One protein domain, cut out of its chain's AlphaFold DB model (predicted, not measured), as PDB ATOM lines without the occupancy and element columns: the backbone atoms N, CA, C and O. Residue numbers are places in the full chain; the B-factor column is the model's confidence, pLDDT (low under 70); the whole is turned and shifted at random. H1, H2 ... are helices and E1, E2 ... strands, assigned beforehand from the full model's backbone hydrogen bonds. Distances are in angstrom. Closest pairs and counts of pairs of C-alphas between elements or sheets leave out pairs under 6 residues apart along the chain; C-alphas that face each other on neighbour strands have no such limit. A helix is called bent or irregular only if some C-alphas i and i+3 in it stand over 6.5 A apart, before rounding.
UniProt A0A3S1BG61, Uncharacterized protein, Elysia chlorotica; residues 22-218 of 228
ATOM      1  N   ALA A  22      34.219 -31.889  19.111       96.25
ATOM      2  CA  ALA A  22      32.934 -31.729  18.427       96.25
ATOM      3  C   ALA A  22      33.075 -31.661  16.894       96.25
ATOM      4  O   ALA A  22      32.155 -32.045  16.180       96.25
ATOM      5  N   THR A  23      34.243 -31.262  16.377       96.50
ATOM      6  CA  THR A  23      34.566 -31.307  14.938       96.50
ATOM      7  C   THR A  23      34.627 -32.742  14.389       96.50
ATOM      8  O   THR A  23      34.542 -32.952  13.184       96.50
ATOM      9  N   PHE A  24      34.731 -33.738  15.271       97.12
ATOM     10  CA  PHE A  24      34.700 -35.165  14.956       97.12
ATOM     11  C   PHE A  24      33.363 -35.808  15.350       97.12
ATOM     12  O   PHE A  24      33.320 -37.004  15.628       97.12
ATOM     13  N   ALA A  25      32.272 -35.039  15.440       96.19
ATOM     14  CA  ALA A  25      30.952 -35.581  15.752       96.19
ATOM     15  C   ALA A  25      30.425 -36.498  14.634       96.19
ATOM     16  O   ALA A  25      30.740 -36.266  13.466       96.19
ATOM     17  N   PRO A  26      29.603 -37.521  14.953       96.50
ATOM     18  CA  PRO A  26      29.143 -38.427  13.918       96.50
ATOM     19  C   PRO A  26      28.228 -37.730  12.905       96.50
ATOM     20  O   PRO A  26      27.213 -37.143  13.305       96.50
ATOM     21  N   SER A  27      28.573 -37.826  11.617       95.94
ATOM     22  CA  SER A  27      27.910 -37.091  10.528       95.94
ATOM     23  C   SER A  27      26.545 -37.691  10.185       95.94
ATOM     24  O   SER A  27      25.568 -36.971   9.994       95.94
ATOM     25  N   LEU A  28      26.448 -39.023  10.221       95.69
ATOM     26  CA  LEU A  28      25.227 -39.774   9.931       95.69
ATOM     27  C   LEU A  28      24.373 -39.967  11.185       95.69
ATOM     28  O   LEU A  28      24.840 -40.536  12.182       95.69
ATOM     29  N   ASP A  29      23.102 -39.563  11.144       94.31
ATOM     30  CA  ASP A  29      22.125 -40.022  12.132       94.31
ATOM     31  C   ASP A  29      21.775 -41.516  11.947       94.31
ATOM     32  O   ASP A  29      22.307 -42.216  11.080       94.31
ATOM     33  N   ARG A  30      20.907 -42.054  12.814       95.00
ATOM     34  CA  ARG A  30      20.544 -43.478  12.768       95.00
ATOM     35  C   ARG A  30      19.848 -43.861  11.459       95.00
ATOM     36  O   ARG A  30      20.112 -44.948  10.952       95.00
ATOM     37  N   GLY A  31      18.953 -43.013  10.957       95.75
ATOM     38  CA  GLY A  31      18.235 -43.255   9.707       95.75
ATOM     39  C   GLY A  31      19.187 -43.178   8.523       95.75
ATOM     40  O   GLY A  31      19.263 -44.114   7.736       95.75
ATOM     41  N   ASP A  32      20.002 -42.130   8.487       96.06
ATOM     42  CA  ASP A  32      21.033 -41.901   7.478       96.06
ATOM     43  C   ASP A  32      21.993 -43.093   7.350       96.06
ATOM     44  O   ASP A  32      22.240 -43.598   6.255       96.06
ATOM     45  N   LYS A  33      22.474 -43.613   8.486       96.00
ATOM     46  CA  LYS A  33      23.370 -44.775   8.511       96.00
ATOM     47  C   LYS A  33      22.691 -46.054   8.018       96.00
ATOM     48  O   LYS A  33      23.316 -46.840   7.310       96.00
ATOM     49  N   VAL A  34      21.420 -46.270   8.363       96.56
ATOM     50  CA  VAL A  34      20.640 -47.406   7.839       96.56
ATOM     51  C   VAL A  34      20.464 -47.285   6.325       96.56
ATOM     52  O   VAL A  34      20.642 -48.271   5.613       96.56
ATOM     53  N   GLU A  35      20.173 -46.087   5.820       96.88
ATOM     54  CA  GLU A  35      19.987 -45.864   4.390       96.88
ATOM     55  C   GLU A  35      21.276 -46.096   3.589       96.88
ATOM     56  O   GLU A  35      21.206 -46.742   2.537       96.88
ATOM     57  N   LEU A  36      22.429 -45.644   4.098       97.50
ATOM     58  CA  LEU A  36      23.749 -45.867   3.494       97.50
ATOM     59  C   LEU A  36      24.139 -47.355   3.495       97.50
ATOM     60  O   LEU A  36      24.594 -47.885   2.483       97.50
ATOM     61  N   LEU A  37      23.911 -48.070   4.601       97.31
ATOM     62  CA  LEU A  37      24.236 -49.497   4.682       97.31
ATOM     63  C   LEU A  37      23.288 -50.368   3.858       97.31
ATOM     64  O   LEU A  37      23.720 -51.364   3.282       97.31
ATOM     65  N   HIS A  38      22.017 -49.983   3.743       97.31
ATOM     66  CA  HIS A  38      21.091 -50.630   2.820       97.31
ATOM     67  C   HIS A  38      21.547 -50.440   1.363       97.31
ATOM     68  O   HIS A  38      21.531 -51.399   0.594       97.31
ATOM     69  N   LEU A  39      22.009 -49.239   0.997       98.12
ATOM     70  CA  LEU A  39      22.585 -48.982  -0.324       98.12
ATOM     71  C   LEU A  39      23.790 -49.896  -0.608       98.12
ATOM     72  O   LEU A  39      23.837 -50.525  -1.665       98.12
ATOM     73  N   TYR A  40      24.711 -50.034   0.350       98.31
ATOM     74  CA  TYR A  40      25.852 -50.944   0.228       98.31
ATOM     75  C   TYR A  40      25.448 -52.417   0.122       98.31
ATOM     76  O   TYR A  40      25.987 -53.141  -0.711       98.31
ATOM     77  N   ALA A  41      24.477 -52.869   0.917       97.62
ATOM     78  CA  ALA A  41      24.014 -54.253   0.879       97.62
ATOM     79  C   ALA A  41      23.400 -54.627  -0.482       97.62
ATOM     80  O   ALA A  41      23.686 -55.702  -1.005       97.62
ATOM     81  N   VAL A  42      22.600 -53.733  -1.079       98.25
ATOM     82  CA  VAL A  42      22.035 -53.940  -2.425       98.25
ATOM     83  C   VAL A  42      23.134 -53.962  -3.483       98.25
ATOM     84  O   VAL A  42      23.139 -54.846  -4.337       98.25
ATOM     85  N   PHE A  43      24.087 -53.032  -3.397       98.44
ATOM     86  CA  PHE A  43      25.246 -52.986  -4.283       98.44
ATOM     87  C   PHE A  43      26.058 -54.291  -4.240       98.44
ATOM     88  O   PHE A  43      26.279 -54.909  -5.281       98.44
ATOM     89  N   GLN A  44      26.454 -54.733  -3.042       97.44
ATOM     90  CA  GLN A  44      27.225 -55.961  -2.833       97.44
ATOM     91  C   GLN A  44      26.480 -57.169  -3.405       97.44
ATOM     92  O   GLN A  44      27.051 -57.929  -4.178       97.44
ATOM     93  N   HIS A  45      25.192 -57.309  -3.085       97.69
ATOM     94  CA  HIS A  45      24.391 -58.433  -3.558       97.69
ATOM     95  C   HIS A  45      24.305 -58.494  -5.091       97.69
ATOM     96  O   HIS A  45      24.404 -59.575  -5.671       97.69
ATOM     97  N   ALA A  46      24.148 -57.344  -5.753       98.38
ATOM     98  CA  ALA A  46      24.088 -57.273  -7.208       98.38
ATOM     99  C   ALA A  46      25.421 -57.653  -7.873       98.38
ATOM    100  O   ALA A  46      25.417 -58.363  -8.879       98.38
ATOM    101  N   LEU A  47      26.555 -57.218  -7.313       98.06
ATOM    102  CA  LEU A  47      27.873 -57.591  -7.831       98.06
ATOM    103  C   LEU A  47      28.202 -59.065  -7.585       98.06
ATOM    104  O   LEU A  47      28.673 -59.734  -8.505       98.06
ATOM    105  N   ASP A  48      27.869 -59.595  -6.405       97.25
ATOM    106  CA  ASP A  48      28.040 -61.016  -6.085       97.25
ATOM    107  C   ASP A  48      27.252 -61.898  -7.063       97.25
ATOM    108  O   ASP A  48      27.787 -62.866  -7.608       97.25
ATOM    109  N   ALA A  49      25.996 -61.534  -7.347       98.00
ATOM    110  CA  ALA A  49      25.156 -62.235  -8.318       98.00
ATOM    111  C   ALA A  49      25.716 -62.176  -9.751       98.00
ATOM    112  O   ALA A  49      25.482 -63.088 -10.544       98.00
ATOM    113  N   ALA A  50      26.466 -61.121 -10.077       98.06
ATOM    114  CA  ALA A  50      27.122 -60.940 -11.366       98.06
ATOM    115  C   ALA A  50      28.542 -61.539 -11.430       98.06
ATOM    116  O   ALA A  50      29.163 -61.511 -12.493       98.06
ATOM    117  N   GLY A  51      29.065 -62.075 -10.321       97.56
ATOM    118  CA  GLY A  51      30.422 -62.620 -10.241       97.56
ATOM    119  C   GLY A  51      31.525 -61.559 -10.315       97.56
ATOM    120  O   GLY A  51      32.634 -61.873 -10.744       97.56
ATOM    121  N   VAL A  52      31.230 -60.316  -9.923       97.12
ATOM    122  CA  VAL A  52      32.185 -59.199  -9.926       97.12
ATOM    123  C   VAL A  52      32.594 -58.858  -8.498       97.12
ATOM    124  O   VAL A  52      31.755 -58.763  -7.610       97.12
ATOM    125  N   GLY A  53      33.891 -58.645  -8.281       96.19
ATOM    126  CA  GLY A  53      34.411 -58.178  -6.999       96.19
ATOM    127  C   GLY A  53      34.581 -56.659  -6.948       96.19
ATOM    128  O   GLY A  53      34.873 -56.011  -7.951       96.19
ATOM    129  N   HIS A  54      34.498 -56.107  -5.742       98.12
ATOM    130  CA  HIS A  54      35.002 -54.773  -5.406       98.12
ATOM    131  C   HIS A  54      35.979 -54.848  -4.242       98.12
ATOM    132  O   HIS A  54      36.159 -55.893  -3.622       98.12
ATOM    133  N   VAL A  55      36.604 -53.720  -3.930       97.94
ATOM    134  CA  VAL A  55      37.491 -53.565  -2.777       97.94
ATOM    135  C   VAL A  55      37.186 -52.250  -2.069       97.94
ATOM    136  O   VAL A  55      37.079 -51.216  -2.717       97.94
ATOM    137  N   ILE A  56      37.025 -52.263  -0.748       98.00
ATOM    138  CA  ILE A  56      36.870 -51.041   0.048       98.00
ATOM    139  C   ILE A  56      38.190 -50.271   0.047       98.00
ATOM    140  O   ILE A  56      39.250 -50.838   0.319       98.00
ATOM    141  N   MET A  57      38.126 -48.978  -0.266       93.88
ATOM    142  CA  MET A  57      39.294 -48.115  -0.468       93.88
ATOM    143  C   MET A  57      39.082 -46.758   0.224       93.88
ATOM    144  O   MET A  57      38.040 -46.509   0.822       93.88
ATOM    145  N   HIS A  58      40.079 -45.873   0.174       93.44
ATOM    146  CA  HIS A  58      39.963 -44.483   0.627       93.44
ATOM    147  C   HIS A  58      39.473 -44.285   2.076       93.44
ATOM    148  O   HIS A  58      39.999 -44.929   2.989       93.44
ATOM    149  N   GLY A  59      38.563 -43.329   2.318       94.75
ATOM    150  CA  GLY A  59      38.085 -42.986   3.660       94.75
ATOM    151  C   GLY A  59      37.358 -44.157   4.312       94.75
ATOM    152  O   GLY A  59      37.518 -44.417   5.508       94.75
ATOM    153  N   SER A  60      36.685 -44.965   3.495       97.62
ATOM    154  CA  SER A  60      36.040 -46.201   3.935       97.62
ATOM    155  C   SER A  60      37.031 -47.271   4.387       97.62
ATOM    156  O   SER A  60      36.796 -47.913   5.408       97.62
ATOM    157  N   ALA A  61      38.177 -47.431   3.716       96.94
ATOM    158  CA  ALA A  61      39.225 -48.355   4.163       96.94
ATOM    159  C   ALA A  61      39.863 -47.916   5.495       96.94
ATOM    160  O   ALA A  61      40.152 -48.760   6.346       96.94
ATOM    161  N   LEU A  62      40.023 -46.603   5.715       96.38
ATOM    162  CA  LEU A  62      40.393 -46.074   7.034       96.38
ATOM    163  C   LEU A  62      39.325 -46.392   8.082       96.38
ATOM    164  O   LEU A  62      39.674 -46.736   9.206       96.38
ATOM    165  N   GLY A  63      38.045 -46.282   7.724       97.00
ATOM    166  CA  GLY A  63      36.929 -46.625   8.600       97.00
ATOM    167  C   GLY A  63      36.948 -48.094   9.021       97.00
ATOM    168  O   GLY A  63      36.862 -48.397  10.213       97.00
ATOM    169  N   VAL A  64      37.141 -49.000   8.057       97.12
ATOM    170  CA  VAL A  64      37.299 -50.437   8.315       97.12
ATOM    171  C   VAL A  64      38.439 -50.670   9.301       97.12
ATOM    172  O   VAL A  64      38.208 -51.270  10.346       97.12
ATOM    173  N   TRP A  65      39.634 -50.140   9.020       96.50
ATOM    174  CA  TRP A  65      40.807 -50.344   9.873       96.50
ATOM    175  C   TRP A  65      40.632 -49.729  11.268       96.50
ATOM    176  O   TRP A  65      40.906 -50.373  12.268       96.50
ATOM    177  N   ARG A  66      40.127 -48.495  11.376       95.56
ATOM    178  CA  ARG A  66      40.053 -47.781  12.663       95.56
ATOM    179  C   ARG A  66      38.855 -48.179  13.511       95.56
ATOM    180  O   ARG A  66      38.967 -48.156  14.731       95.56
ATOM    181  N   PHE A  67      37.707 -48.467  12.906       95.25
ATOM    182  CA  PHE A  67      36.417 -48.506  13.603       95.25
ATOM    183  C   PHE A  67      35.589 -49.757  13.309       95.25
ATOM    184  O   PHE A  67      34.496 -49.883  13.864       95.25
ATOM    185  N   HIS A  68      36.069 -50.658  12.440       95.69
ATOM    186  CA  HIS A  68      35.273 -51.768  11.907       95.69
ATOM    187  C   HIS A  68      33.928 -51.288  11.330       95.69
ATOM    188  O   HIS A  68      32.875 -51.904  11.534       95.69
ATOM    189  N   GLY A  69      33.933 -50.138  10.653       95.69
ATOM    190  CA  GLY A  69      32.714 -49.486  10.191       95.69
ATOM    191  C   GLY A  69      32.972 -48.188   9.442       95.69
ATOM    192  O   GLY A  69      34.097 -47.899   9.045       95.69
ATOM    193  N   VAL A  70      31.922 -47.396   9.244       96.56
ATOM    194  CA  VAL A  70      32.055 -46.068   8.631       96.56
ATOM    195  C   VAL A  70      32.813 -45.162   9.605       96.56
ATOM    196  O   VAL A  70      32.529 -45.175  10.807       96.56
ATOM    197  N   THR A  71      33.772 -44.375   9.108       97.06
ATOM    198  CA  THR A  71      34.429 -43.345   9.927       97.06
ATOM    199  C   THR A  71      33.345 -42.432  10.516       97.06
ATOM    200  O   THR A  71      32.498 -41.967   9.762       97.06
ATOM    201  N   PRO A  72      33.308 -42.158  11.836       97.06
ATOM    202  CA  PRO A  72      32.116 -41.576  12.459       97.06
ATOM    203  C   PRO A  72      31.645 -40.266  11.817       97.06
ATOM    204  O   PRO A  72      30.445 -40.048  11.661       97.06
ATOM    205  N   TRP A  73      32.589 -39.406  11.441       96.50
ATOM    206  CA  TRP A  73      32.356 -38.098  10.822       96.50
ATOM    207  C   TRP A  73      32.382 -38.128   9.284       96.50
ATOM    208  O   TRP A  73      32.468 -37.077   8.664       96.50
ATOM    209  N   ASP A  74      32.333 -39.308   8.675       96.94
ATOM    210  CA  ASP A  74      32.232 -39.499   7.227       96.94
ATOM    211  C   ASP A  74      30.782 -39.828   6.846       96.94
ATOM    212  O   ASP A  74      30.004 -40.266   7.705       96.94
ATOM    213  N   ASP A  75      30.385 -39.574   5.599       96.19
ATOM    214  CA  ASP A  75      28.976 -39.653   5.183       96.19
ATOM    215  C   ASP A  75      28.701 -40.391   3.862       96.19
ATOM    216  O   ASP A  75      27.555 -40.404   3.397       96.19
ATOM    217  N   ASP A  76      29.710 -41.059   3.309       96.62
ATOM    218  CA  ASP A  76      29.633 -41.893   2.112       96.62
ATOM    219  C   ASP A  76      30.445 -43.200   2.256       96.62
ATOM    220  O   ASP A  76      30.940 -43.552   3.332       96.62
ATOM    221  N   ILE A  77      30.470 -43.998   1.180       98.00
ATOM    222  CA  ILE A  77      31.290 -45.209   1.069       98.00
ATOM    223  C   ILE A  77      32.108 -45.147  -0.220       98.00
ATOM    224  O   ILE A  77      31.543 -45.026  -1.303       98.00
ATOM    225  N   ASP A  78      33.417 -45.336  -0.096       97.12
ATOM    226  CA  ASP A  78      34.384 -45.387  -1.186       97.12
ATOM    227  C   ASP A  78      34.818 -46.829  -1.485       97.12
ATOM    228  O   ASP A  78      35.242 -47.581  -0.595       97.12
ATOM    229  N   LEU A  79      34.823 -47.211  -2.761       97.38
ATOM    230  CA  LEU A  79      35.325 -48.514  -3.192       97.38
ATOM    231  C   LEU A  79      35.971 -48.488  -4.579       97.38
ATOM    232  O   LEU A  79      35.770 -47.575  -5.376       97.38
ATOM    233  N   GLY A  80      36.770 -49.513  -4.858       96.38
ATOM    234  CA  GLY A  80      37.415 -49.768  -6.137       96.38
ATOM    235  C   GLY A  80      36.706 -50.858  -6.940       96.38
ATOM    236  O   GLY A  80      36.313 -51.883  -6.380       96.38
ATOM    237  N   ILE A  81      36.612 -50.657  -8.255       97.06
ATOM    238  CA  ILE A  81      36.118 -51.630  -9.242       97.06
ATOM    239  C   ILE A  81      37.159 -51.804 -10.349       97.06
ATOM    240  O   ILE A  81      37.705 -50.813 -10.841       97.06
ATOM    241  N   ASP A  82      37.409 -53.051 -10.761       96.69
ATOM    242  CA  ASP A  82      38.265 -53.332 -11.914       96.69
ATOM    243  C   ASP A  82      37.587 -52.796 -13.180       96.69
ATOM    244  O   ASP A  82      36.469 -53.176 -13.530       96.69
ATOM    245  N   ALA A  83      38.265 -51.896 -13.882       96.38
ATOM    246  CA  ALA A  83      37.770 -51.321 -15.117       96.38
ATOM    247  C   ALA A  83      37.592 -52.376 -16.212       96.38
ATOM    248  O   ALA A  83      36.875 -52.103 -17.166       96.38
ATOM    249  N   ALA A  84      38.190 -53.567 -16.096       97.06
ATOM    250  CA  ALA A  84      37.893 -54.689 -16.981       97.06
ATOM    251  C   ALA A  84      36.430 -55.169 -16.866       97.06
ATOM    252  O   ALA A  84      35.850 -55.588 -17.868       97.06
ATOM    253  N   ASP A  85      35.807 -55.027 -15.690       97.25
ATOM    254  CA  ASP A  85      34.460 -55.532 -15.386       97.25
ATOM    255  C   ASP A  85      33.349 -54.487 -15.602       97.25
ATOM    256  O   ASP A  85      32.177 -54.738 -15.309       97.25
ATOM    257  N   TRP A  86      33.679 -53.307 -16.141       95.50
ATOM    258  CA  TRP A  86      32.766 -52.159 -16.229       95.50
ATOM    259  C   TRP A  86      31.420 -52.477 -16.904       95.50
ATOM    260  O   TRP A  86      30.378 -52.000 -16.455       95.50
ATOM    261  N   THR A  87      31.419 -53.289 -17.968       96.75
ATOM    262  CA  THR A  87      30.189 -53.675 -18.679       96.75
ATOM    263  C   THR A  87      29.283 -54.509 -17.780       96.75
ATOM    264  O   THR A  87      28.085 -54.236 -17.698       96.75
ATOM    265  N   THR A  88      29.855 -55.487 -17.074       98.00
ATOM    266  CA  THR A  88      29.136 -56.374 -16.153       98.00
ATOM    267  C   THR A  88      28.580 -55.585 -14.972       98.00
ATOM    268  O   THR A  88      27.399 -55.701 -14.656       98.00
ATOM    269  N   VAL A  89      29.384 -54.691 -14.387       97.94
ATOM    270  CA  VAL A  89      28.959 -53.784 -13.307       97.94
ATOM    271  C   VAL A  89      27.811 -52.889 -13.759       97.94
ATOM    272  O   VAL A  89      26.805 -52.758 -13.061       97.94
ATOM    273  N   LYS A  90      27.919 -52.296 -14.953       97.44
ATOM    274  CA  LYS A  90      26.861 -51.452 -15.510       97.44
ATOM    275  C   LYS A  90      25.566 -52.241 -15.672       97.44
ATOM    276  O   LYS A  90      24.516 -51.746 -15.276       97.44
ATOM    277  N   GLN A  91      25.629 -53.448 -16.228       97.44
ATOM    278  CA  GLN A  91      24.460 -54.310 -16.404       97.44
ATOM    279  C   GLN A  91      23.835 -54.713 -15.064       97.44
ATOM    280  O   GLN A  91      22.616 -54.634 -14.929       97.44
ATOM    281  N   ALA A  92      24.654 -55.072 -14.076       97.94
ATOM    282  CA  ALA A  92      24.193 -55.493 -12.756       97.94
ATOM    283  C   ALA A  92      23.465 -54.373 -11.995       97.94
ATOM    284  O   ALA A  92      22.472 -54.633 -11.323       97.94
ATOM    285  N   LEU A  93      23.935 -53.127 -12.109       98.12
ATOM    286  CA  LEU A  93      23.459 -52.017 -11.275       98.12
ATOM    287  C   LEU A  93      22.419 -51.107 -11.952       98.12
ATOM    288  O   LEU A  93      21.703 -50.390 -11.258       98.12
ATOM    289  N   SER A  94      22.315 -51.107 -13.287       95.94
ATOM    290  CA  SER A  94      21.475 -50.135 -14.019       95.94
ATOM    291  C   SER A  94      19.964 -50.386 -13.916       95.94
ATOM    292  O   SER A  94      19.190 -49.473 -14.193       95.94
ATOM    293  N   CYS A  95      19.540 -51.597 -13.547       90.81
ATOM    294  CA  CYS A  95      18.131 -52.017 -13.574       90.81
ATOM    295  C   CYS A  95      17.585 -52.405 -12.191       90.81
ATOM    296  O   CYS A  95      16.647 -53.193 -12.102       90.81
ATOM    297  N   ILE A  96      18.188 -51.903 -11.111       97.81
ATOM    298  CA  ILE A  96      17.738 -52.204  -9.749       97.81
ATOM    299  C   ILE A  96      16.672 -51.183  -9.334       97.81
ATOM    300  O   ILE A  96      16.965 -49.996  -9.184       97.81
ATOM    301  N   ASP A  97      15.442 -51.652  -9.117       97.56
ATOM    302  CA  ASP A  97      14.312 -50.810  -8.714       97.56
ATOM    303  C   ASP A  97      14.610 -50.009  -7.437       97.56
ATOM    304  O   ASP A  97      15.003 -50.557  -6.406       97.56
ATOM    305  N   GLY A  98      14.389 -48.694  -7.498       97.50
ATOM    306  CA  GLY A  98      14.656 -47.766  -6.393       97.50
ATOM    307  C   GLY A  98      16.106 -47.279  -6.298       97.50
ATOM    308  O   GLY A  98      16.404 -46.446  -5.436       97.50
ATOM    309  N   PHE A  99      16.987 -47.734  -7.190       98.38
ATOM    310  CA  PHE A  99      18.387 -47.334  -7.251       98.38
ATOM    311  C   PHE A  99      18.755 -46.770  -8.623       98.38
ATOM    312  O   PHE A  99      18.043 -46.905  -9.618       98.38
ATOM    313  N   SER A 100      19.867 -46.049  -8.678       97.88
ATOM    314  CA  SER A 100      20.343 -45.398  -9.892       97.88
ATOM    315  C   SER A 100      21.863 -45.404  -9.948       97.88
ATOM    316  O   SER A 100      22.544 -45.376  -8.922       97.88
ATOM    317  N   LEU A 101      22.380 -45.445 -11.174       97.75
ATOM    318  CA  LEU A 101      23.802 -45.520 -11.474       97.75
ATOM    319  C   LEU A 101      24.193 -44.374 -12.412       97.75
ATOM    320  O   LEU A 101      23.630 -44.230 -13.498       97.75
ATOM    321  N   VAL A 102      25.203 -43.596 -12.030       96.25
ATOM    322  CA  VAL A 102      25.822 -42.578 -12.890       96.25
ATOM    323  C   VAL A 102      27.126 -43.130 -13.455       96.25
ATOM    324  O   VAL A 102      28.042 -43.465 -12.709       96.25
ATOM    325  N   THR A 103      27.210 -43.187 -14.789       94.75
ATOM    326  CA  THR A 103      28.347 -43.761 -15.542       94.75
ATOM    327  C   THR A 103      28.966 -42.787 -16.550       94.75
ATOM    328  O   THR A 103      29.634 -43.200 -17.493       94.75
ATOM    329  N   THR A 104      28.733 -41.482 -16.387       90.06
ATOM    330  CA  THR A 104      29.166 -40.447 -17.348       90.06
ATOM    331  C   THR A 104      30.682 -40.232 -17.390       90.06
ATOM    332  O   THR A 104      31.194 -39.687 -18.366       90.06
ATOM    333  N   SER A 105      31.412 -40.661 -16.360       90.69
ATOM    334  CA  SER A 105      32.873 -40.576 -16.276       90.69
ATOM    335  C   SER A 105      33.523 -41.932 -16.544       90.69
ATOM    336  O   SER A 105      33.040 -42.960 -16.087       90.69
ATOM    337  N   ASN A 106      34.683 -41.940 -17.204       89.38
ATOM    338  CA  ASN A 106      35.476 -43.158 -17.437       89.38
ATOM    339  C   ASN A 106      36.374 -43.539 -16.244       89.38
ATOM    340  O   ASN A 106      37.238 -44.402 -16.375       89.38
ATOM    341  N   THR A 107      36.241 -42.860 -15.101       91.00
ATOM    342  CA  THR A 107      37.168 -43.020 -13.963       91.00
ATOM    343  C   THR A 107      36.486 -43.113 -12.602       91.00
ATOM    344  O   THR A 107      37.079 -43.643 -11.662       91.00
ATOM    345  N   LYS A 108      35.260 -42.593 -12.477       92.75
ATOM    346  CA  LYS A 108      34.501 -42.581 -11.226       92.75
ATOM    347  C   LYS A 108      33.010 -42.670 -11.514       92.75
ATOM    348  O   LYS A 108      32.496 -41.840 -12.262       92.75
ATOM    349  N   TRP A 109      32.337 -43.648 -10.930       96.00
ATOM    350  CA  TRP A 109      30.892 -43.850 -11.021       96.00
ATOM    351  C   TRP A 109      30.244 -43.658  -9.654       96.00
ATOM    352  O   TRP A 109      30.929 -43.648  -8.632       96.00
ATOM    353  N   TYR A 110      28.922 -43.512  -9.652       97.56
ATOM    354  CA  TYR A 110      28.143 -43.362  -8.428       97.56
ATOM    355  C   TYR A 110      26.940 -44.291  -8.452       97.56
ATOM    356  O   TYR A 110      26.226 -44.333  -9.456       97.56
ATOM    357  N   PHE A 111      26.682 -44.976  -7.341       98.44
ATOM    358  CA  PHE A 111      25.467 -45.761  -7.128       98.44
ATOM    359  C   PHE A 111      24.695 -45.185  -5.942       98.44
ATOM    360  O   PHE A 111      25.287 -44.920  -4.901       98.44
ATOM    361  N   TYR A 112      23.398 -44.934  -6.096       98.19
ATOM    362  CA  TYR A 112      22.606 -44.210  -5.096       98.19
ATOM    363  C   TYR A 112      21.124 -44.576  -5.156       98.19
ATOM    364  O   TYR A 112      20.657 -45.211  -6.101       98.19
ATOM    365  N   LYS A 113      20.361 -44.151  -4.146       96.88
ATOM    366  CA  LYS A 113      18.903 -44.331  -4.108       96.88
ATOM    367  C   LYS A 113      18.187 -43.270  -4.931       96.88
ATOM    368  O   LYS A 113      18.419 -42.075  -4.752       96.88
ATOM    369  N   THR A 114      17.249 -43.678  -5.781       95.44
ATOM    370  CA  THR A 114      16.522 -42.757  -6.672       95.44
ATOM    371  C   THR A 114      15.720 -41.707  -5.898       95.44
ATOM    372  O   THR A 114      15.635 -40.557  -6.325       95.44
ATOM    373  N   ASN A 115      15.176 -42.070  -4.732       94.94
ATOM    374  CA  ASN A 115      14.459 -41.162  -3.831       94.94
ATOM    375  C   ASN A 115      15.377 -40.398  -2.853       94.94
ATOM    376  O   ASN A 115      14.876 -39.780  -1.915       94.94
ATOM    377  N   GLY A 116      16.697 -40.435  -3.059       95.38
ATOM    378  CA  GLY A 116      17.672 -39.744  -2.221       95.38
ATOM    379  C   GLY A 116      17.583 -38.215  -2.291       95.38
ATOM    380  O   GLY A 116      16.912 -37.618  -3.145       95.38
ATOM    381  N   THR A 117      18.318 -37.571  -1.392       95.12
ATOM    382  CA  THR A 117      18.434 -36.116  -1.278       95.12
ATOM    383  C   THR A 117      19.242 -35.548  -2.442       95.12
ATOM    384  O   THR A 117      20.319 -36.038  -2.765       95.12
ATOM    385  N   TYR A 118      18.717 -34.507  -3.085       93.38
ATOM    386  CA  TYR A 118      19.451 -33.778  -4.116       93.38
ATOM    387  C   TYR A 118      20.680 -33.087  -3.516       93.38
ATOM    388  O   TYR A 118      20.573 -32.477  -2.455       93.38
ATOM    389  N   ILE A 119      21.816 -33.174  -4.205       91.62
ATOM    390  CA  ILE A 119      23.062 -32.535  -3.782       91.62
ATOM    391  C   ILE A 119      23.222 -31.243  -4.578       91.62
ATOM    392  O   ILE A 119      23.426 -31.265  -5.793       91.62
ATOM    393  N   GLU A 120      23.090 -30.109  -3.898       85.56
ATOM    394  CA  GLU A 120      23.247 -28.803  -4.529       85.56
ATOM    395  C   GLU A 120      24.694 -28.583  -4.992       85.56
ATOM    396  O   GLU A 120      25.641 -28.862  -4.260       85.56
ATOM    397  N   GLY A 121      24.858 -28.093  -6.225       82.19
ATOM    398  CA  GLY A 121      26.172 -27.846  -6.824       82.19
ATOM    399  C   GLY A 121      26.873 -29.083  -7.395       82.19
ATOM    400  O   GLY A 121      28.025 -28.973  -7.807       82.19
ATOM    401  N   ASP A 122      26.208 -30.243  -7.441       84.75
ATOM    402  CA  ASP A 122      26.780 -31.466  -8.002       84.75
ATOM    403  C   ASP A 122      26.317 -31.746  -9.443       84.75
ATOM    404  O   ASP A 122      25.173 -32.131  -9.696       84.75
ATOM    405  N   ASP A 123      27.241 -31.629 -10.399       83.75
ATOM    406  CA  ASP A 123      26.958 -31.815 -11.830       83.75
ATOM    407  C   ASP A 123      26.739 -33.283 -12.242       83.75
ATOM    408  O   ASP A 123      26.336 -33.566 -13.373       83.75
ATOM    409  N   SER A 124      27.002 -34.255 -11.358       82.50
ATOM    410  CA  SER A 124      26.861 -35.678 -11.697       82.50
ATOM    411  C   SER A 124      25.416 -36.173 -11.638       82.50
ATOM    412  O   SER A 124      25.150 -37.293 -12.068       82.50
ATOM    413  N   THR A 125      24.483 -35.358 -11.127       88.12
ATOM    414  CA  THR A 125      23.061 -35.687 -10.883       88.12
ATOM    415  C   THR A 125      22.810 -36.765  -9.822       88.12
ATOM    416  O   THR A 125      21.660 -37.164  -9.603       88.12
ATOM    417  N   LYS A 126      23.865 -37.229  -9.136       94.25
ATOM    418  CA  LYS A 126      23.741 -38.182  -8.030       94.25
ATOM    419  C   LYS A 126      22.946 -37.582  -6.868       94.25
ATOM    420  O   LYS A 126      22.803 -36.367  -6.733       94.25
ATOM    421  N   ARG A 127      22.445 -38.458  -6.002       96.19
ATOM    422  CA  ARG A 127      21.715 -38.084  -4.787       96.19
ATOM    423  C   ARG A 127      22.367 -38.717  -3.572       96.19
ATOM    424  O   ARG A 127      22.954 -39.786  -3.678       96.19
ATOM    425  N   TRP A 128      22.245 -38.062  -2.428       96.81
ATOM    426  CA  TRP A 128      22.712 -38.580  -1.153       96.81
ATOM    427  C   TRP A 128      21.640 -39.492  -0.508       96.81
ATOM    428  O   TRP A 128      20.454 -39.147  -0.563       96.81
ATOM    429  N   PRO A 129      22.004 -40.632   0.112       96.75
ATOM    430  CA  PRO A 129      23.346 -41.215   0.181       96.75
ATOM    431  C   PRO A 129      23.759 -41.891  -1.136       96.75
ATOM    432  O   PRO A 129      22.910 -42.378  -1.888       96.75
ATOM    433  N   PHE A 130      25.070 -41.953  -1.383       97.31
ATOM    434  CA  PHE A 130      25.680 -42.594  -2.551       97.31
ATOM    435  C   PHE A 130      26.896 -43.445  -2.157       97.31
ATOM    436  O   PHE A 130      27.428 -43.330  -1.055       97.31
ATOM    437  N   ILE A 131      27.330 -44.294  -3.087       98.38
ATOM    438  CA  ILE A 131      28.613 -44.998  -3.074       98.38
ATOM    439  C   ILE A 131      29.491 -44.397  -4.164       98.38
ATOM    440  O   ILE A 131      29.071 -44.309  -5.322       98.38
ATOM    441  N   ASP A 132      30.711 -44.043  -3.790       96.62
ATOM    442  CA  ASP A 132      31.776 -43.629  -4.686       96.62
ATOM    443  C   ASP A 132      32.514 -44.849  -5.241       96.62
ATOM    444  O   ASP A 132      33.181 -45.597  -4.525       96.62
ATOM    445  N   MET A 133      32.407 -45.050  -6.555       96.31
ATOM    446  CA  MET A 133      33.036 -46.167  -7.255       96.31
ATOM    447  C   MET A 133      34.217 -45.662  -8.082       96.31
ATOM    448  O   MET A 133      34.037 -45.066  -9.145       96.31
ATOM    449  N   PHE A 134      35.438 -45.917  -7.627       95.19
ATOM    450  CA  PHE A 134      36.656 -45.565  -8.349       95.19
ATOM    451  C   PHE A 134      37.083 -46.711  -9.260       95.19
ATOM    452  O   PHE A 134      37.352 -47.823  -8.805       95.19
ATOM    453  N   LEU A 135      37.181 -46.438 -10.559       95.19
ATOM    454  CA  LEU A 135      37.674 -47.430 -11.507       95.19
ATOM    455  C   LEU A 135      39.201 -47.511 -11.414       95.19
ATOM    456  O   LEU A 135      39.894 -46.487 -11.466       95.19
ATOM    457  N   TYR A 136      39.727 -48.726 -11.300       94.94
ATOM    458  CA  TYR A 136      41.158 -49.012 -11.365       94.94
ATOM    459  C   TYR A 136      41.468 -49.951 -12.527       94.94
ATOM    460  O   TYR A 136      40.602 -50.657 -13.026       94.94
ATOM    461  N   SER A 137      42.724 -49.977 -12.947       94.75
ATOM    462  CA  SER A 137      43.263 -51.034 -13.795       94.75
ATOM    463  C   SER A 137      44.469 -51.661 -13.105       94.75
ATOM    464  O   SER A 137      44.909 -51.205 -12.045       94.75
ATOM    465  N   ARG A 138      44.971 -52.754 -13.663       94.56
ATOM    466  CA  ARG A 138      46.113 -53.479 -13.120       94.56
ATOM    467  C   ARG A 138      46.923 -54.147 -14.214       94.56
ATOM    468  O   ARG A 138      46.396 -54.511 -15.262       94.56
ATOM    469  N   ASP A 139      48.199 -54.335 -13.925       95.19
ATOM    470  CA  ASP A 139      49.101 -55.184 -14.694       95.19
ATOM    471  C   ASP A 139      49.649 -56.316 -13.805       95.19
ATOM    472  O   ASP A 139      49.083 -56.637 -12.757       95.19
ATOM    473  N   SER A 140      50.737 -56.962 -14.226       96.44
ATOM    474  CA  SER A 140      51.356 -58.057 -13.469       96.44
ATOM    475  C   SER A 140      51.968 -57.629 -12.130       96.44
ATOM    476  O   SER A 140      52.295 -58.489 -11.314       96.44
ATOM    477  N   SER A 141      52.161 -56.329 -11.907       96.25
ATOM    478  CA  SER A 141      52.931 -55.775 -10.793       96.25
ATOM    479  C   SER A 141      52.159 -54.744  -9.972       96.25
ATOM    480  O   SER A 141      52.408 -54.643  -8.770       96.25
ATOM    481  N   TYR A 142      51.228 -54.002 -10.574       95.62
ATOM    482  CA  TYR A 142      50.566 -52.865  -9.940       95.62
ATOM    483  C   TYR A 142      49.055 -52.839 -10.152       95.62
ATOM    484  O   TYR A 142      48.534 -53.306 -11.161       95.62
ATOM    485  N   VAL A 143      48.373 -52.211  -9.197       94.88
ATOM    486  CA  VAL A 143      46.987 -51.742  -9.281       94.88
ATOM    487  C   VAL A 143      47.025 -50.222  -9.274       94.88
ATOM    488  O   VAL A 143      47.638 -49.640  -8.379       94.88
ATOM    489  N   PHE A 144      46.385 -49.574 -10.242       92.31
ATOM    490  CA  PHE A 144      46.403 -48.120 -10.374       92.31
ATOM    491  C   PHE A 144      45.023 -47.547 -10.698       92.31
ATOM    492  O   PHE A 144      44.315 -48.023 -11.585       92.31
ATOM    493  N   GLY A 145      44.637 -46.496  -9.972       91.69
ATOM    494  CA  GLY A 145      43.390 -45.775 -10.221       91.69
ATOM    495  C   GLY A 145      43.406 -45.058 -11.573       91.69
ATOM    496  O   GLY A 145      44.435 -44.527 -11.981       91.69
ATOM    497  N   LEU A 146      42.261 -44.997 -12.258       90.06
ATOM    498  CA  LEU A 146      42.146 -44.349 -13.573       90.06
ATOM    499  C   LEU A 146      41.871 -42.842 -13.501       90.06
ATOM    500  O   LEU A 146      42.040 -42.128 -14.488       90.06
ATOM    501  N   ASN A 147      41.448 -42.331 -12.346       81.88
ATOM    502  CA  ASN A 147      41.268 -40.896 -12.144       81.88
ATOM    503  C   ASN A 147      42.642 -40.202 -12.124       81.88
ATOM    504  O   ASN A 147      43.522 -40.605 -11.369       81.88
ATOM    505  N   TYR A 148      42.827 -39.136 -12.911       66.19
ATOM    506  CA  TYR A 148      44.098 -38.407 -13.034       66.19
ATOM    507  C   TYR A 148      44.665 -37.908 -11.693       66.19
ATOM    508  O   TYR A 148      45.867 -38.011 -11.447       66.19
ATOM    509  N   VAL A 149      43.804 -37.416 -10.792       66.50
ATOM    510  CA  VAL A 149      44.212 -37.003  -9.434       66.50
ATOM    511  C   VAL A 149      44.697 -38.211  -8.629       66.50
ATOM    512  O   VAL A 149      45.563 -38.086  -7.761       66.50
ATOM    513  N   HIS A 150      44.168 -39.393  -8.943       65.38
ATOM    514  CA  HIS A 150      44.462 -40.632  -8.247       65.38
ATOM    515  C   HIS A 150      45.638 -41.412  -8.840       65.38
ATOM    516  O   HIS A 150      46.356 -42.057  -8.087       65.38
ATOM    517  N   MET A 151      45.949 -41.284 -10.132       65.00
ATOM    518  CA  MET A 151      47.049 -42.029 -10.766       65.00
ATOM    519  C   MET A 151      48.392 -41.899 -10.027       65.00
ATOM    520  O   MET A 151      49.179 -42.837 -10.024       65.00
ATOM    521  N   ARG A 152      48.666 -40.756  -9.374       65.44
ATOM    522  CA  ARG A 152      49.914 -40.547  -8.609       65.44
ATOM    523  C   ARG A 152      49.860 -40.983  -7.144       65.44
ATOM    524  O   ARG A 152      50.913 -41.188  -6.556       65.44
ATOM    525  N   LYS A 153      48.671 -41.047  -6.545       71.00
ATOM    526  CA  LYS A 153      48.479 -41.347  -5.111       71.00
ATOM    527  C   LYS A 153      47.935 -42.756  -4.857       71.00
ATOM    528  O   LYS A 153      47.890 -43.196  -3.717       71.00
ATOM    529  N   PHE A 154      47.492 -43.431  -5.913       78.00
ATOM    530  CA  PHE A 154      46.763 -44.692  -5.869       78.00
ATOM    531  C   PHE A 154      47.384 -45.672  -6.848       78.00
ATOM    532  O   PHE A 154      46.734 -46.109  -7.796       78.00
ATOM    533  N   MET A 155      48.665 -45.957  -6.634       91.06
ATOM    534  CA  MET A 155      49.389 -47.011  -7.328       91.06
ATOM    535  C   MET A 155      49.978 -47.943  -6.273       91.06
ATOM    536  O   MET A 155      50.911 -47.583  -5.561       91.06
ATOM    537  N   PHE A 156      49.420 -49.140  -6.173       93.38
ATOM    538  CA  PHE A 156      49.778 -50.130  -5.159       93.38
ATOM    539  C   PHE A 156      50.401 -51.344  -5.828       93.38
ATOM    540  O   PHE A 156      50.070 -51.646  -6.977       93.38
ATOM    541  N   ARG A 157      51.276 -52.075  -5.129       95.69
ATOM    542  CA  ARG A 157      51.738 -53.358  -5.666       95.69
ATOM    543  C   ARG A 157      50.563 -54.322  -5.718       95.69
ATOM    544  O   ARG A 157      49.744 -54.363  -4.802       95.69
ATOM    545  N   LEU A 158      50.516 -55.148  -6.754       97.00
ATOM    546  CA  LEU A 158      49.477 -56.161  -6.919       97.00
ATOM    547  C   LEU A 158      49.378 -57.066  -5.682       97.00
ATOM    548  O   LEU A 158      48.279 -57.366  -5.235       97.00
ATOM    549  N   GLU A 159      50.517 -57.429  -5.089       97.38
ATOM    550  CA  GLU A 159      50.614 -58.240  -3.864       97.38
ATOM    551  C   GLU A 159      50.154 -57.533  -2.575       97.38
ATOM    552  O   GLU A 159      49.841 -58.212  -1.597       97.38
ATOM    553  N   ASP A 160      50.107 -56.195  -2.548       96.94
ATOM    554  CA  ASP A 160      49.530 -55.432  -1.428       96.94
ATOM    555  C   ASP A 160      48.005 -55.488  -1.453       96.94
ATOM    556  O   ASP A 160      47.358 -55.483  -0.405       96.94
ATOM    557  N   VAL A 161      47.431 -55.545  -2.656       97.50
ATOM    558  CA  VAL A 161      45.985 -55.528  -2.859       97.50
ATOM    559  C   VAL A 161      45.419 -56.942  -2.882       97.50
ATOM    560  O   VAL A 161      44.461 -57.215  -2.167       97.50
ATOM    561  N   PHE A 162      46.020 -57.860  -3.640       97.56
ATOM    562  CA  PHE A 162      45.456 -59.177  -3.929       97.56
ATOM    563  C   PHE A 162      46.262 -60.355  -3.332       97.56
ATOM    564  O   PHE A 162      47.490 -60.282  -3.209       97.56
ATOM    565  N   PRO A 163      45.602 -61.495  -3.022       97.81
ATOM    566  CA  PRO A 163      44.145 -61.671  -2.992       97.81
ATOM    567  C   PRO A 163      43.496 -60.817  -1.896       97.81
ATOM    568  O   PRO A 163      44.115 -60.566  -0.865       97.81
ATOM    569  N   LEU A 164      42.263 -60.373  -2.140       97.94
ATOM    570  CA  LEU A 164      41.502 -59.586  -1.169       97.94
ATOM    571  C   LEU A 164      41.261 -60.398   0.111       97.94
ATOM    572  O   LEU A 164      41.205 -61.631   0.082       97.94
ATOM    573  N   GLN A 165      41.090 -59.695   1.222       97.00
ATOM    574  CA  GLN A 165      40.692 -60.261   2.510       97.00
ATOM    575  C   GLN A 165      39.321 -59.732   2.913       97.00
ATOM    576  O   GLN A 165      38.878 -58.707   2.406       97.00
ATOM    577  N   LEU A 166      38.642 -60.426   3.822       97.69
ATOM    578  CA  LEU A 166      37.391 -59.950   4.399       97.69
ATOM    579  C   LEU A 166      37.661 -59.322   5.764       97.69
ATOM    580  O   LEU A 166      38.292 -59.953   6.608       97.69
ATOM    581  N   ALA A 167      37.134 -58.122   5.991       96.75
ATOM    582  CA  ALA A 167      37.239 -57.418   7.267       96.75
ATOM    583  C   ALA A 167      35.856 -57.003   7.807       96.75
ATOM    584  O   ALA A 167      34.934 -56.785   7.012       96.75
ATOM    585  N   PRO A 168      35.685 -56.884   9.138       95.69
ATOM    586  CA  PRO A 168      34.437 -56.417   9.734       95.69
ATOM    587  C   PRO A 168      34.104 -54.966   9.352       95.69
ATOM    588  O   PRO A 168      34.939 -54.070   9.468       95.69
ATOM    589  N   PHE A 169      32.853 -54.721   8.962       95.94
ATOM    590  CA  PHE A 169      32.337 -53.390   8.639       95.94
ATOM    591  C   PHE A 169      30.845 -53.289   8.969       95.94
ATOM    592  O   PHE A 169      30.000 -53.871   8.295       95.94
ATOM    593  N   GLU A 170      30.498 -52.584  10.047       93.62
ATOM    594  CA  GLU A 170      29.112 -52.363  10.504       93.62
ATOM    595  C   GLU A 170      28.290 -53.630  10.821       93.62
ATOM    596  O   GLU A 170      27.071 -53.565  11.025       93.62
ATOM    597  N   GLY A 171      28.957 -54.774  10.984       90.81
ATOM    598  CA  GLY A 171      28.336 -56.093  11.158       90.81
ATOM    599  C   GLY A 171      28.228 -56.906   9.863       90.81
ATOM    600  O   GLY A 171      27.696 -58.010   9.897       90.81
ATOM    601  N   LEU A 172      28.735 -56.374   8.749       92.75
ATOM    602  CA  LEU A 172      29.003 -57.094   7.507       92.75
ATOM    603  C   LEU A 172      30.485 -57.493   7.442       92.75
ATOM    604  O   LEU A 172      31.302 -57.017   8.232       92.75
ATOM    605  N   MET A 173      30.818 -58.340   6.471       95.38
ATOM    606  CA  MET A 173      32.194 -58.612   6.062       95.38
ATOM    607  C   MET A 173      32.403 -58.020   4.674       95.38
ATOM    608  O   MET A 173      31.612 -58.299   3.776       95.38
ATOM    609  N   VAL A 174      33.442 -57.207   4.508       97.88
ATOM    610  CA  VAL A 174      33.688 -56.471   3.261       97.88
ATOM    611  C   VAL A 174      35.078 -56.766   2.706       97.88
ATOM    612  O   VAL A 174      36.011 -56.967   3.491       97.88
ATOM    613  N   PRO A 175      35.236 -56.801   1.372       98.31
ATOM    614  CA  PRO A 175      36.526 -57.045   0.748       98.31
ATOM    615  C   PRO A 175      37.466 -55.848   0.943       98.31
ATOM    616  O   PRO A 175      37.137 -54.719   0.589       98.31
ATOM    617  N   VAL A 176      38.660 -56.100   1.469       98.31
ATOM    618  CA  VAL A 176      39.744 -55.131   1.673       98.31
ATOM    619  C   VAL A 176      41.044 -55.628   1.032       98.31
ATOM    620  O   VAL A 176      41.183 -56.827   0.764       98.31
ATOM    621  N   PRO A 177      42.022 -54.739   0.787       97.69
ATOM    622  CA  PRO A 177      43.356 -55.137   0.347       97.69
ATOM    623  C   PRO A 177      44.020 -56.160   1.279       97.69
ATOM    624  O   PRO A 177      43.889 -56.071   2.499       97.69
ATOM    625  N   ARG A 178      44.815 -57.075   0.710       97.44
ATOM    626  CA  ARG A 178      45.600 -58.085   1.445       97.44
ATOM    627  C   ARG A 178      46.456 -57.495   2.565       97.44
ATOM    628  O   ARG A 178      46.591 -58.091   3.628       97.44
ATOM    629  N   ARG A 179      47.107 -56.364   2.289       96.50
ATOM    630  CA  ARG A 179      47.939 -55.606   3.228       96.50
ATOM    631  C   ARG A 179      47.299 -54.240   3.461       96.50
ATOM    632  O   ARG A 179      47.876 -53.216   3.103       96.50
ATOM    633  N   LEU A 180      46.098 -54.241   4.049       95.50
ATOM    634  CA  LEU A 180      45.280 -53.043   4.284       95.50
ATOM    635  C   LEU A 180      46.092 -51.886   4.883       95.50
ATOM    636  O   LEU A 180      46.106 -50.797   4.318       95.50
ATOM    637  N   ARG A 181      46.841 -52.126   5.965       93.56
ATOM    638  CA  ARG A 181      47.675 -51.094   6.594       93.56
ATOM    639  C   ARG A 181      48.721 -50.497   5.646       93.56
ATOM    640  O   ARG A 181      48.844 -49.280   5.592       93.56
ATOM    641  N   ALA A 182      49.423 -51.319   4.867       93.69
ATOM    642  CA  ALA A 182      50.433 -50.836   3.921       93.69
ATOM    643  C   ALA A 182      49.811 -49.955   2.820       93.69
ATOM    644  O   ALA A 182      50.370 -48.923   2.448       93.69
ATOM    645  N   VAL A 183      48.620 -50.329   2.335       94.00
ATOM    646  CA  VAL A 183      47.839 -49.516   1.387       94.00
ATOM    647  C   VAL A 183      47.445 -48.176   2.015       94.00
ATOM    648  O   VAL A 183      47.595 -47.131   1.380       94.00
ATOM    649  N   LEU A 184      46.998 -48.181   3.274       94.44
ATOM    650  CA  LEU A 184      46.622 -46.967   4.004       94.44
ATOM    651  C   LEU A 184      47.821 -46.048   4.288       94.44
ATOM    652  O   LEU A 184      47.701 -44.834   4.130       94.44
ATOM    653  N   GLU A 185      48.976 -46.600   4.660       93.06
ATOM    654  CA  GLU A 185      50.228 -45.853   4.855       93.06
ATOM    655  C   GLU A 185      50.692 -45.192   3.552       93.06
ATOM    656  O   GLU A 185      51.067 -44.019   3.552       93.06
ATOM    657  N   HIS A 186      50.579 -45.889   2.419       91.19
ATOM    658  CA  HIS A 186      50.865 -45.297   1.112       91.19
ATOM    659  C   HIS A 186      49.892 -44.161   0.764       91.19
ATOM    660  O   HIS A 186      50.309 -43.106   0.286       91.19
ATOM    661  N   GLN A 187      48.595 -44.357   1.016       90.00
ATOM    662  CA  GLN A 187      47.563 -43.406   0.615       90.00
ATOM    663  C   GLN A 187      47.521 -42.143   1.495       90.00
ATOM    664  O   GLN A 187      47.330 -41.036   0.983       90.00
ATOM    665  N   PHE A 188      47.662 -42.295   2.814       89.50
ATOM    666  CA  PHE A 188      47.423 -41.229   3.794       89.50
ATOM    667  C   PHE A 188      48.685 -40.743   4.509       89.50
ATOM    668  O   PHE A 188      48.592 -39.822   5.322       89.50
ATOM    669  N   VAL A 189      49.858 -41.301   4.181       84.81
ATOM    670  CA  VAL A 189      51.161 -41.077   4.835       84.81
ATOM    671  C   VAL A 189      51.200 -41.603   6.273       84.81
ATOM    672  O   VAL A 189      52.070 -42.398   6.604       84.81
ATOM    673  N   ASP A 190      50.251 -41.193   7.114       93.00
ATOM    674  CA  ASP A 190      50.094 -41.667   8.487       93.00
ATOM    675  C   ASP A 190      48.612 -41.976   8.789       93.00
ATOM    676  O   ASP A 190      47.827 -41.067   9.090       93.00
ATOM    677  N   PRO A 191      48.196 -43.255   8.738       94.06
ATOM    678  CA  PRO A 191      46.825 -43.643   9.036       94.06
ATOM    679  C   PRO A 191      46.486 -43.546  10.530       94.06
ATOM    680  O   PRO A 191      45.325 -43.736  10.888       94.06
ATOM    681  N   THR A 192      47.423 -43.189  11.414       95.19
ATOM    682  CA  THR A 192      47.147 -42.915  12.835       95.19
ATOM    683  C   THR A 192      46.753 -41.459  13.107       95.19
ATOM    684  O   THR A 192      46.382 -41.123  14.235       95.19
ATOM    685  N   VAL A 193      46.761 -40.597  12.082       96.94
ATOM    686  CA  VAL A 193      46.260 -39.217  12.155       96.94
ATOM    687  C   VAL A 193      44.803 -39.154  11.698       96.94
ATOM    688  O   VAL A 193      44.455 -39.486  10.563       96.94
ATOM    689  N   CYS A 194      43.936 -38.681  12.587       97.06
ATOM    690  CA  CYS A 194      42.528 -38.455  12.317       97.06
ATOM    691  C   CYS A 194      42.351 -37.063  11.711       97.06
ATOM    692  O   CYS A 194      42.837 -36.065  12.246       97.06
ATOM    693  N   VAL A 195      41.662 -37.016  10.575       96.81
ATOM    694  CA  VAL A 195      41.354 -35.792   9.832       96.81
ATOM    695  C   VAL A 195      39.844 -35.626   9.852       96.81
ATOM    696  O   VAL A 195      39.135 -36.582   9.538       96.81
ATOM    697  N   SER A 196      39.360 -34.460  10.277       96.69
ATOM    698  CA  SER A 196      37.924 -34.186  10.361       96.69
ATOM    699  C   SER A 196      37.255 -34.156   8.988       96.69
ATOM    700  O   SER A 196      37.928 -34.088   7.957       96.69
ATOM    701  N   GLN A 197      35.920 -34.167   8.979       94.81
ATOM    702  CA  GLN A 197      35.131 -34.046   7.757       94.81
ATOM    703  C   GLN A 197      35.511 -32.770   6.991       94.81
ATOM    704  O   GLN A 197      35.610 -31.694   7.579       94.81
ATOM    705  N   HIS A 198      35.735 -32.893   5.683       92.50
ATOM    706  CA  HIS A 198      35.972 -31.753   4.791       92.50
ATOM    707  C   HIS A 198      34.662 -31.170   4.251       92.50
ATOM    708  O   HIS A 198      34.538 -29.959   4.073       92.50
ATOM    709  N   MET A 199      33.695 -32.040   3.965       92.50
ATOM    710  CA  MET A 199      32.426 -31.695   3.342       92.50
ATOM    711  C   MET A 199      31.339 -32.637   3.853       92.50
ATOM    712  O   MET A 199      31.590 -33.831   3.974       92.50
ATOM    713  N   ASN A 200      30.157 -32.101   4.140       93.44
ATOM    714  CA  ASN A 200      28.939 -32.883   4.316       93.44
ATOM    715  C   ASN A 200      28.190 -32.905   2.982       93.44
ATOM    716  O   ASN A 200      27.693 -31.877   2.519       93.44
ATOM    717  N   HIS A 201      28.128 -34.071   2.351       93.62
ATOM    718  CA  HIS A 201      27.554 -34.233   1.023       93.62
ATOM    719  C   HIS A 201      26.030 -34.108   1.016       93.62
ATOM    720  O   HIS A 201      25.455 -33.715   0.003       93.62
ATOM    721  N   LYS A 202      25.358 -34.402   2.136       92.88
ATOM    722  CA  LYS A 202      23.894 -34.304   2.241       92.88
ATOM    723  C   LYS A 202      23.393 -32.869   2.079       92.88
ATOM    724  O   LYS A 202      22.305 -32.669   1.545       92.88
ATOM    725  N   ASN A 203      24.153 -31.883   2.557       90.56
ATOM    726  CA  ASN A 203      23.758 -30.470   2.531       90.56
ATOM    727  C   ASN A 203      24.772 -29.529   1.854       90.56
ATOM    728  O   ASN A 203      24.557 -28.321   1.852       90.56
ATOM    729  N   GLY A 204      25.871 -30.056   1.312       88.81
ATOM    730  CA  GLY A 204      26.898 -29.275   0.617       88.81
ATOM    731  C   GLY A 204      27.777 -28.404   1.524       88.81
ATOM    732  O   GLY A 204      28.520 -27.560   1.026       88.81
ATOM    733  N   THR A 205      27.717 -28.565   2.850       91.19
ATOM    734  CA  THR A 205      28.498 -27.731   3.778       91.19
ATOM    735  C   THR A 205      29.972 -28.121   3.751       91.19
ATOM    736  O   THR A 205      30.307 -29.285   3.952       91.19
ATOM    737  N   HIS A 206      30.857 -27.138   3.583       92.56
ATOM    738  CA  HIS A 206      32.306 -27.309   3.702       92.56
ATOM    739  C   HIS A 206      32.807 -26.914   5.094       92.56
ATOM    740  O   HIS A 206      32.345 -25.932   5.676       92.56
ATOM    741  N   PHE A 207      33.800 -27.642   5.604       93.62
ATOM    742  CA  PHE A 207      34.393 -27.412   6.919       93.62
ATOM    743  C   PHE A 207      35.906 -27.213   6.833       93.62
ATOM    744  O   PHE A 207      36.589 -27.731   5.947       93.62
ATOM    745  N   HIS A 208      36.452 -26.487   7.807       93.56
ATOM    746  CA  HIS A 208      37.895 -26.422   8.000       93.56
ATOM    747  C   HIS A 208      38.418 -27.739   8.577       93.56
ATOM    748  O   HIS A 208      37.887 -28.258   9.558       93.56
ATOM    749  N   LEU A 209      39.491 -28.254   7.977       95.62
ATOM    750  CA  LEU A 209      40.111 -29.503   8.397       95.62
ATOM    751  C   LEU A 209      40.889 -29.338   9.703       95.62
ATOM    752  O   LEU A 209      41.817 -28.532   9.787       95.62
ATOM    753  N   LEU A 210      40.576 -30.189  10.676       97.38
ATOM    754  CA  LEU A 210      41.362 -30.401  11.881       97.38
ATOM    755  C   LEU A 210      42.076 -31.754  11.784       97.38
ATOM    756  O   LEU A 210      41.472 -32.763  11.423       97.38
ATOM    757  N   LYS A 211      43.373 -31.767  12.104       97.56
ATOM    758  CA  LYS A 211      44.199 -32.980  12.150       97.56
ATOM    759  C   LYS A 211      44.686 -33.211  13.571       97.56
ATOM    760  O   LYS A 211      45.287 -32.311  14.152       97.56
ATOM    761  N   VAL A 212      44.464 -34.409  14.096       97.31
ATOM    762  CA  VAL A 212      44.897 -34.813  15.442       97.31
ATOM    763  C   VAL A 212      45.404 -36.254  15.431       97.31
ATOM    764  O   VAL A 212      44.964 -37.046  14.594       97.31
ATOM    765  N   PRO A 213      46.293 -36.648  16.354       97.12
ATOM    766  CA  PRO A 213      46.520 -38.060  16.644       97.12
ATOM    767  C   PRO A 213      45.190 -38.760  16.962       97.12
ATOM    768  O   PRO A 213      44.446 -38.313  17.829       97.12
ATOM    769  N   CYS A 214      44.882 -39.880  16.302       96.31
ATOM    770  CA  CYS A 214      43.615 -40.586  16.532       96.31
ATOM    771  C   CYS A 214      43.441 -41.029  17.994       96.31
ATOM    772  O   CYS A 214      42.325 -41.037  18.504       96.31
ATOM    773  N   ARG A 215      44.540 -41.324  18.702       95.06
ATOM    774  CA  ARG A 215      44.514 -41.665  20.135       95.06
ATOM    775  C   ARG A 215      43.864 -40.588  21.016       95.06
ATOM    776  O   ARG A 215      43.318 -40.927  22.058       95.06
ATOM    777  N   ASP A 216      43.868 -39.326  20.586       96.38
ATOM    778  CA  ASP A 216      43.274 -38.213  21.339       96.38
ATOM    779  C   ASP A 216      41.730 -38.229  21.279       96.38
ATOM    780  O   ASP A 216      41.063 -37.472  21.984       96.38
ATOM    781  N   LEU A 217      41.159 -39.111  20.448       96.69
ATOM    782  CA  LEU A 217      39.727 -39.391  20.332       96.69
ATOM    783  C   LEU A 217      39.336 -40.757  20.933       96.69
ATOM    784  O   LEU A 217      38.172 -41.154  20.828       96.69
ATOM    785  N   ALA A 218      40.269 -41.493  21.551       94.19
ATOM    786  CA  ALA A 218      40.021 -42.836  22.095       94.19
ATOM    787  C   ALA A 218      39.073 -42.838  23.313       94.19
ATOM    788  O   ALA A 218      38.457 -43.852  23.644       94.19
TER     789      ALA A 218
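AT A GLANCE: This is residues 22 to 218 of the 228 residues of an uncharacterized protein of Elysia chlorotica (UniProt A0A3S1BG61). Look first for a twisted sheet of seven strands, E1 to E7, with the long strand E5 running through the body and the long helix H1 lying slantwise over one of its faces. The hairpin of E8 and E9 packs beside E1 and H2, H6 packs on H2 and H5, and a small hairpin of E10 and E11, its two strands joined by a long loop of residues 196 to 210, makes a far corner with H7. The printed part has 197 residues, with seven named helices and eleven named strands in the order H1 E1 H2 E2 H3 E3 E4 E5 E6 H4 E7 H5 E8 E9 H6 E10 E11 H7. The large sheet is branched and mixed, the two small sheets are antiparallel, and the class is mixed, helices and strands. The whole is compact, with a radius of gyration of the C-alphas of 16.1 A and spans of 44 by 41 by 32 A.

IN THESE COORDINATES: Begin in the large sheet with E5, residues 127 to 138, which runs 30.0 A from C-alpha 127 at (21.715, -38.084, -4.787) and bends by 63 degrees at residue 130. Its sheet also holds E1, residues 54 to 56, E2, residues 77 to 82 and 16.8 A long, E3, residues 99 to 102, E4, residues 108 to 118 and 18.8 A long, E6, residues 142 to 145, and E7, residues 155 to 157. E4 bends by 116 degrees at residue 115. Find C-alpha 30 at (20.544, -43.478, 12.768); from there H1 runs 30.5 A to residue 50. The other helices are H2, residues 58 to 67 and 14.0 A long, H3, residues 83 to 93 and 14.8 A long, H4, residues 148 to 151, H5, residues 158 to 161, H6, residues 180 to 188 and 12.0 A long, and H7, residues 214 to 217, ending with C-alpha 217 at (39.727, -39.391, 20.332). H3 is irregular: C-alphas 84 and 87 are 8.0 A apart. The small sheets are E8, residues 165 to 169, with E9, residues 172 to 176, and E10, residues 193 to 195, with E11, residues 211 to 213.

HOW THE PARTS SIT: Start at E5, which has E2 on one side and E4 and E6 on the other side. E2 is parallel to it, with N 132 and O 77 at 2.8 A. E3, E4, E5 and E6 form a meander, each strand the antiparallel neighbour of the one before; look at N 100 and O 112, 2.8 A, N 109 and O 133, 2.8 A, and N 144 and O 137, 2.8 A. At the edges, E1 is antiparallel to E2, with N 80 and O 55 at 2.8 A, and E7 to E6, with N 143 and O 156 at 2.9 A. H1 is on this sheet at a height of 7.3 A, over E5 and only just over E4, where 3 of its C-alphas fall; its closest C-alphas to E5 are Leu 36 and Pro 129, 5.7 A. On the local plane it stands at 40 degrees to E5. H2 is on the opposite face at a height of 6.4 A. H1 touches H3 with residues 43 to 50 alone, closest at the C-alphas of Ala 46 and Ala 92, 5.8 A. H2 touches H6 at a steep tilt of 52 degrees, opposite ways, closest at the C-alphas of Leu 62 and Leu 184, 7.0 A. H6 also touches H5, closest at the C-alphas of Val 183 and Asp 160, 6.8 A. H4, H5 and H6 only graze the large sheet. In the hairpin of E8 and E9, N 172 and O 169 are 2.8 A apart; the closest C-alphas of E9 and E1 are Pro 175 and Val 55, 5.0 A. In the hairpin of E10 and E11, N 194 and O 212 are 2.8 A apart, and the closest C-alphas of E10 and H7 are Cys 194 and Cys 214, 4.8 A. Every O i to N i+4 pair is within hydrogen-bond range in H1, H2 and H6, and 5 of 7 in H3; H4, H5 and H7 are too short for such a pair.

THE WHOLE: The two C-alphas farthest apart are those of Ala 22 and Ser 140, 45.3 A. The printed part has no cut, and the link from E10 to E11, 15 residues, is long; within it residues 199 to 200 pair antiparallel with residues 205 to 206. The mean pLDDT of the printed part is 94.3, and residues 148 to 152 are under 70.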